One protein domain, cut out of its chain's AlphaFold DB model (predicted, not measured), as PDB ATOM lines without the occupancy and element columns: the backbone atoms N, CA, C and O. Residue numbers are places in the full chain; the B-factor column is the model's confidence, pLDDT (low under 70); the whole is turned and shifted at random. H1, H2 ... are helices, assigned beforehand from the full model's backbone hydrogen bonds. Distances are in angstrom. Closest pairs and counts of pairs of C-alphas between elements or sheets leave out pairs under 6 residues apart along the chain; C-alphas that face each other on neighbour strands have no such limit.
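What this domain is: This is residues 776 to 828 of the 1244 residues of an uncharacterized protein of Tetrahymena thermophila (strain SB210) (UniProt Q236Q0). A small head and one long helical arm make up this shape: the short helix H1, the unnamed stretch of residues 776 to 788 before it and the first part of the long helix H2 form the head, and residues 812 to 828 of H2 stick out from it. H1 and H2 meet at a corner by their link and make a wide-open angle there. The printed part has 53 residues with two named helices, H1 then H2, and no named strand; its class is all helix. It is only just extended, close to loose, with a radius of gyration of the C-alphas of 15.1 A, and spans 47 by 24 by 11 A.

How they stand to each other: H1, residues 789 to 797, and H2, residues 802 to 828, touch only at the corner, where H2 takes part with residues 802 to 804 alone. Their closest C-alphas, those of Ala 795 and His 804, are 4.5 A apart. Their lines stand at a steep tilt of 43 degrees, and they run the same way. In both helices every O i to N i+4 pair is within hydrogen-bond range.

Where its parts are: The printed part begins at Thr 776, C-alpha (134.568, 84.106, 134.180). H1 begins at Pro 789, C-alpha (129.039, 97.203, 128.701), and measures 12.1 A from first to last C-alpha. H2 measures 39.3 A and ends at Asp 828, C-alpha (154.164, 59.176, 139.793).

The domain as a whole: The C-alphas of His 790 and Asp 828, the two farthest apart, are 47.5 A apart. Without the residues that stand free, the body spans 25 by 16 by 11 A. The link from H1 to H2 is tight, with 4 residues. The printed part has no cut; its mean pLDDT is 86.3, and no printed residue is under 70.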
ATOM      1  N   THR A 776     134.839  83.813 135.605       78.38
ATOM      2  CA  THR A 776     134.568  84.106 134.180       78.38
ATOM      3  C   THR A 776     134.591  85.604 133.857       78.38
ATOM      4  O   THR A 776     135.024  86.007 132.782       78.38
ATOM      5  N   ASP A 777     134.143  86.425 134.803       82.44
ATOM      6  CA  ASP A 777     134.089  87.886 134.755       82.44
ATOM      7  C   ASP A 777     135.472  88.557 134.724       82.44
ATOM      8  O   ASP A 777     135.586  89.679 134.225       82.44
ATOM      9  N   GLN A 778     136.526  87.863 135.170       86.94
ATOM     10  CA  GLN A 778     137.917  88.332 135.108       86.94
ATOM     11  C   GLN A 778     138.583  88.050 133.750       86.94
ATOM     12  O   GLN A 778     139.578  88.685 133.409       86.94
ATOM     13  N   LEU A 779     138.022  87.136 132.946       86.75
ATOM     14  CA  LEU A 779     138.498  86.835 131.587       86.75
ATOM     15  C   LEU A 779     137.977  87.829 130.532       86.75
ATOM     16  O   LEU A 779     138.437  87.806 129.391       86.75
ATOM     17  N   VAL A 780     137.026  88.702 130.894       90.06
ATOM     18  CA  VAL A 780     136.448  89.718 130.000       90.06
ATOM     19  C   VAL A 780     136.790  91.120 130.513       90.06
ATOM     20  O   VAL A 780     136.379  91.451 131.633       90.06
ATOM     21  N   PRO A 781     137.480  91.962 129.711       88.69
ATOM     22  CA  PRO A 781     137.909  93.297 130.122       88.69
ATOM     23  C   PRO A 781     136.795  94.134 130.759       88.69
ATOM     24  O   PRO A 781     135.631  94.059 130.353       88.69
ATOM     25  N   THR A 782     137.141  94.922 131.777       91.06
ATOM     26  CA  THR A 782     136.166  95.743 132.509       91.06
ATOM     27  C   THR A 782     135.741  96.973 131.703       91.06
ATOM     28  O   THR A 782     136.408  97.386 130.753       91.06
ATOM     29  N   VAL A 783     134.633  97.605 132.103       85.56
ATOM     30  CA  VAL A 783     134.183  98.873 131.493       85.56
ATOM     31  C   VAL A 783     135.234  99.976 131.694       85.56
ATOM     32  O   VAL A 783     135.510 100.750 130.782       85.56
ATOM     33  N   GLU A 784     135.919  99.970 132.841       79.19
ATOM     34  CA  GLU A 784     137.051 100.852 133.168       79.19
ATOM     35  C   GLU A 784     138.258 100.654 132.230       79.19
ATOM     36  O   GLU A 784     139.033 101.579 132.005       79.19
ATOM     37  N   GLN A 785     138.405  99.465 131.633       84.50
ATOM     38  CA  GLN A 785     139.417  99.166 130.612       84.50
ATOM     39  C   GLN A 785     138.978  99.588 129.192       84.50
ATOM     40  O   GLN A 785     139.661  99.269 128.215       84.50
ATOM     41  N   GLY A 786     137.860 100.314 129.060       84.38
ATOM     42  CA  GLY A 786     137.337 100.822 127.790       84.38
ATOM     43  C   GLY A 786     136.576  99.783 126.960       84.38
ATOM     44  O   GLY A 786     136.492  99.922 125.735       84.38
ATOM     45  N   PHE A 787     136.059  98.731 127.603       90.56
ATOM     46  CA  PHE A 787     135.221  97.717 126.963       90.56
ATOM     47  C   PHE A 787     133.738  98.090 127.073       90.56
ATOM     48  O   PHE A 787     133.275  98.520 128.129       90.56
ATOM     49  N   ASP A 788     132.987  97.926 125.985       93.00
ATOM     50  CA  ASP A 788     131.568  98.288 125.949       93.00
ATOM     51  C   ASP A 788     130.733  97.407 126.914       93.00
ATOM     52  O   ASP A 788     130.903  96.181 126.902       93.00
ATOM     53  N   PRO A 789     129.829  97.975 127.740       90.94
ATOM     54  CA  PRO A 789     129.039  97.203 128.701       90.94
ATOM     55  C   PRO A 789     128.149  96.126 128.067       90.94
ATOM     56  O   PRO A 789     128.041  95.027 128.615       90.94
ATOM     57  N   HIS A 790     127.538  96.398 126.911       89.25
ATOM     58  CA  HIS A 790     126.673  95.443 126.221       89.25
ATOM     59  C   HIS A 790     127.495  94.331 125.565       89.25
ATOM     60  O   HIS A 790     127.114  93.163 125.660       89.25
ATOM     61  N   LEU A 791     128.660  94.650 124.988       89.31
ATOM     62  CA  LEU A 791     129.601  93.631 124.511       89.31
ATOM     63  C   LEU A 791     130.168  92.791 125.664       89.31
ATOM     64  O   LEU A 791     130.316  91.581 125.502       89.31
ATOM     65  N   ARG A 792     130.432  93.381 126.842       92.56
ATOM     66  CA  ARG A 792     130.866  92.642 128.043       92.56
ATOM     67  C   ARG A 792     129.795  91.653 128.501       92.56
ATOM     68  O   ARG A 792     130.108  90.493 128.754       92.56
ATOM     69  N   ILE A 793     128.533  92.083 128.554       91.69
ATOM     70  CA  ILE A 793     127.390  91.220 128.892       91.69
ATOM     71  C   ILE A 793     127.208  90.118 127.835       91.69
ATOM     72  O   ILE A 793     127.044  88.953 128.195       91.69
ATOM     73  N   ALA A 794     127.303  90.438 126.542       92.19
ATOM     74  CA  ALA A 794     127.187  89.448 125.473       92.19
ATOM     75  C   ALA A 794     128.325  88.409 125.507       92.19
ATOM     76  O   ALA A 794     128.061  87.218 125.374       92.19
ATOM     77  N   ALA A 795     129.571  88.826 125.751       92.56
ATOM     78  CA  ALA A 795     130.707  87.918 125.904       92.56
ATOM     79  C   ALA A 795     130.586  87.020 127.151       92.56
ATOM     80  O   ALA A 795     130.973  85.853 127.113       92.56
ATOM     81  N   LEU A 796     130.027  87.530 128.253       93.50
ATOM     82  CA  LEU A 796     129.860  86.756 129.488       93.50
ATOM     83  C   LEU A 796     128.654  85.809 129.467       93.50
ATOM     84  O   LEU A 796     128.748  84.736 130.060       93.50
ATOM     85  N   TYR A 797     127.558  86.161 128.784       92.62
ATOM     86  CA  TYR A 797     126.265  85.476 128.960       92.62
ATOM     87  C   TYR A 797     125.521  85.066 127.677       92.62
ATOM     88  O   TYR A 797     124.564  84.303 127.785       92.62
ATOM     89  N   ASN A 798     125.907  85.521 126.475       93.56
ATOM     90  CA  ASN A 798     125.234  85.109 125.235       93.56
ATOM     91  C   ASN A 798     125.985  83.936 124.564       93.56
ATOM     92  O   ASN A 798     127.058  84.163 123.999       93.56
ATOM     93  N   PRO A 799     125.428  82.706 124.537       90.12
ATOM     94  CA  PRO A 799     126.097  81.539 123.960       90.12
ATOM     95  C   PRO A 799     126.282  81.607 122.438       90.12
ATOM     96  O   PRO A 799     127.097  80.860 121.900       90.12
ATOM     97  N   GLU A 800     125.572  82.488 121.726       89.00
ATOM     98  CA  GLU A 800     125.775  82.696 120.290       89.00
ATOM     99  C   GLU A 800     126.967  83.612 119.985       89.00
ATOM    100  O   GLU A 800     127.575  83.486 118.917       89.00
ATOM    101  N   ASN A 801     127.349  84.485 120.924       92.69
ATOM    102  CA  ASN A 801     128.453  85.424 120.759       92.69
ATOM    103  C   ASN A 801     129.796  84.679 120.628       92.69
ATOM    104  O   ASN A 801     130.110  83.777 121.408       92.69
ATOM    105  N   GLU A 802     130.614  85.056 119.644       86.44
ATOM    106  CA  GLU A 802     131.875  84.357 119.377       86.44
ATOM    107  C   GLU A 802     132.871  84.466 120.541       86.44
ATOM    108  O   GLU A 802     133.525  83.482 120.885       86.44
ATOM    109  N   MET A 803     132.928  85.615 121.217       86.56
ATOM    110  CA  MET A 803     133.794  85.807 122.378       86.56
ATOM    111  C   MET A 803     133.385  84.884 123.535       86.56
ATOM    112  O   MET A 803     134.254  84.294 124.173       86.56
ATOM    113  N   HIS A 804     132.081  84.655 123.743       92.44
ATOM    114  CA  HIS A 804     131.598  83.666 124.712       92.44
ATOM    115  C   HIS A 804     132.068  82.250 124.354       92.44
ATOM    116  O   HIS A 804     132.621  81.539 125.195       92.44
ATOM    117  N   LYS A 805     131.924  81.850 123.082       90.75
ATOM    118  CA  LYS A 805     132.399  80.549 122.575       90.75
ATOM    119  C   LYS A 805     133.913  80.376 122.777       90.75
ATOM    120  O   LYS A 805     134.356  79.298 123.177       90.75
ATOM    121  N   GLN A 806     134.707  81.430 122.569       86.75
ATOM    122  CA  GLN A 806     136.152  81.414 122.828       86.75
ATOM    123  C   GLN A 806     136.479  81.286 124.332       86.75
ATOM    124  O   GLN A 806     137.355  80.497 124.691       86.75
ATOM    125  N   ILE A 807     135.746  81.966 125.223       89.00
ATOM    126  CA  ILE A 807     135.914  81.864 126.688       89.00
ATOM    127  C   ILE A 807     135.579  80.453 127.199       89.00
ATOM    128  O   ILE A 807     136.336  79.890 127.991       89.00
ATOM    129  N   GLN A 808     134.492  79.842 126.718       91.06
ATOM    130  CA  GLN A 808     134.137  78.463 127.086       91.06
ATOM    131  C   GLN A 808     135.188  77.456 126.585       91.06
ATOM    132  O   GLN A 808     135.598  76.563 127.327       91.06
ATOM    133  N   LYS A 809     135.712  77.642 125.365       88.31
ATOM    134  CA  LYS A 809     136.819  76.831 124.831       88.31
ATOM    135  C   LYS A 809     138.106  76.981 125.656       88.31
ATOM    136  O   LYS A 809     138.831  76.005 125.843       88.31
ATOM    137  N   PHE A 810     138.387  78.175 126.185       86.81
ATOM    138  CA  PHE A 810     139.511  78.396 127.099       86.81
ATOM    139  C   PHE A 810     139.329  77.649 128.431       86.81
ATOM    140  O   PHE A 810     140.264  76.981 128.875       86.81
ATOM    141  N   LYS A 811     138.125  77.670 129.025       85.19
ATOM    142  CA  LYS A 811     137.809  76.867 130.222       85.19
ATOM    143  C   LYS A 811     138.008  75.371 129.991       85.19
ATOM    144  O   LYS A 811     138.730  74.738 130.754       85.19
ATOM    145  N   GLN A 812     137.459  74.830 128.902       85.00
ATOM    146  CA  GLN A 812     137.599  73.411 128.564       85.00
ATOM    147  C   GLN A 812     139.078  73.000 128.409       85.00
ATOM    148  O   GLN A 812     139.482  71.922 128.844       85.00
ATOM    149  N   ASN A 813     139.921  73.873 127.846       81.62
ATOM    150  CA  ASN A 813     141.364  73.639 127.775       81.62
ATOM    151  C   ASN A 813     142.032  73.643 129.164       81.62
ATOM    152  O   ASN A 813     142.856  72.770 129.432       81.62
ATOM    153  N   MET A 814     141.666  74.567 130.059       82.88
ATOM    154  CA  MET A 814     142.166  74.590 131.444       82.88
ATOM    155  C   MET A 814     141.756  73.332 132.227       82.88
ATOM    156  O   MET A 814     142.576  72.750 132.936       82.88
ATOM    157  N   GLU A 815     140.518  72.862 132.059       82.69
ATOM    158  CA  GLU A 815     140.024  71.609 132.647       82.69
ATOM    159  C   GLU A 815     140.812  70.391 132.135       82.69
ATOM    160  O   GLU A 815     141.264  69.570 132.936       82.69
ATOM    161  N   ASN A 816     141.075  70.319 130.826       81.50
ATOM    162  CA  ASN A 816     141.917  69.279 130.226       81.50
ATOM    163  C   ASN A 816     143.364  69.311 130.760       81.50
ATOM    164  O   ASN A 816     143.939  68.259 131.045       81.50
ATOM    165  N   CYS A 817     143.954  70.496 130.951       78.62
ATOM    166  CA  CYS A 817     145.280  70.638 131.563       78.62
ATOM    167  C   CYS A 817     145.301  70.166 133.026       78.62
ATOM    168  O   CYS A 817     146.222  69.448 133.422       78.62
ATOM    169  N   ASN A 818     144.274  70.501 133.813       82.06
ATOM    170  CA  ASN A 818     144.130  70.026 135.192       82.06
ATOM    171  C   ASN A 818     143.962  68.494 135.255       82.06
ATOM    172  O   ASN A 818     144.560  67.839 136.112       82.06
ATOM    173  N   LEU A 819     143.206  67.903 134.322       85.25
ATOM    174  CA  LEU A 819     143.040  66.450 134.213       85.25
ATOM    175  C   LEU A 819     144.362  65.743 133.870       85.25
ATOM    176  O   LEU A 819     144.715  64.759 134.519       85.25
ATOM    177  N   LEU A 820     145.131  66.273 132.912       78.06
ATOM    178  CA  LEU A 820     146.473  65.774 132.586       78.06
ATOM    179  C   LEU A 820     147.425  65.867 133.789       78.06
ATOM    180  O   LEU A 820     148.184  64.933 134.050       78.06
ATOM    181  N   GLN A 821     147.362  66.950 134.569       81.12
ATOM    182  CA  GLN A 821     148.180  67.098 135.775       81.12
ATOM    183  C   GLN A 821     147.833  66.046 136.846       81.12
ATOM    184  O   GLN A 821     148.736  65.516 137.495       81.12
ATOM    185  N   LEU A 822     146.551  65.697 137.007       86.06
ATOM    186  CA  LEU A 822     146.118  64.608 137.891       86.06
ATOM    187  C   LEU A 822     146.580  63.232 137.383       86.06
ATOM    188  O   LEU A 822     147.057  62.422 138.177       86.06
ATOM    189  N   GLN A 823     146.517  62.981 136.071       83.75
ATOM    190  CA  GLN A 823     147.019  61.740 135.464       83.75
ATOM    191  C   GLN A 823     148.534  61.566 135.666       83.75
ATOM    192  O   GLN A 823     148.981  60.472 136.009       83.75
ATOM    193  N   ILE A 824     149.323  62.641 135.543       76.38
ATOM    194  CA  ILE A 824     150.763  62.624 135.853       76.38
ATOM    195  C   ILE A 824     150.995  62.281 137.335       76.38
ATOM    196  O   ILE A 824     151.798  61.401 137.638       76.38
ATOM    197  N   GLN A 825     150.234  62.879 138.259       79.69
ATOM    198  CA  GLN A 825     150.324  62.552 139.690       79.69
ATOM    199  C   GLN A 825     149.900  61.110 140.020       79.69
ATOM    200  O   GLN A 825     150.381  60.540 141.002       79.69
ATOM    201  N   GLU A 826     149.007  60.492 139.242       84.31
ATOM    202  CA  GLU A 826     148.726  59.057 139.363       84.31
ATOM    203  C   GLU A 826     149.865  58.182 138.839       84.31
ATOM    204  O   GLU A 826     150.162  57.155 139.449       84.31
ATOM    205  N   LEU A 827     150.503  58.562 137.729       74.50
ATOM    206  CA  LEU A 827     151.649  57.835 137.186       74.50
ATOM    207  C   LEU A 827     152.836  57.877 138.160       74.50
ATOM    208  O   LEU A 827     153.391  56.824 138.468       74.50
ATOM    209  N   ASP A 828     153.138  59.038 138.748       76.94
ATOM    210  CA  ASP A 828     154.164  59.176 139.793       76.94
ATOM    211  C   ASP A 828     153.887  58.265 141.007       76.94
ATOM    212  O   ASP A 828     154.803  57.633 141.542       76.94
TER     213      ASP A 828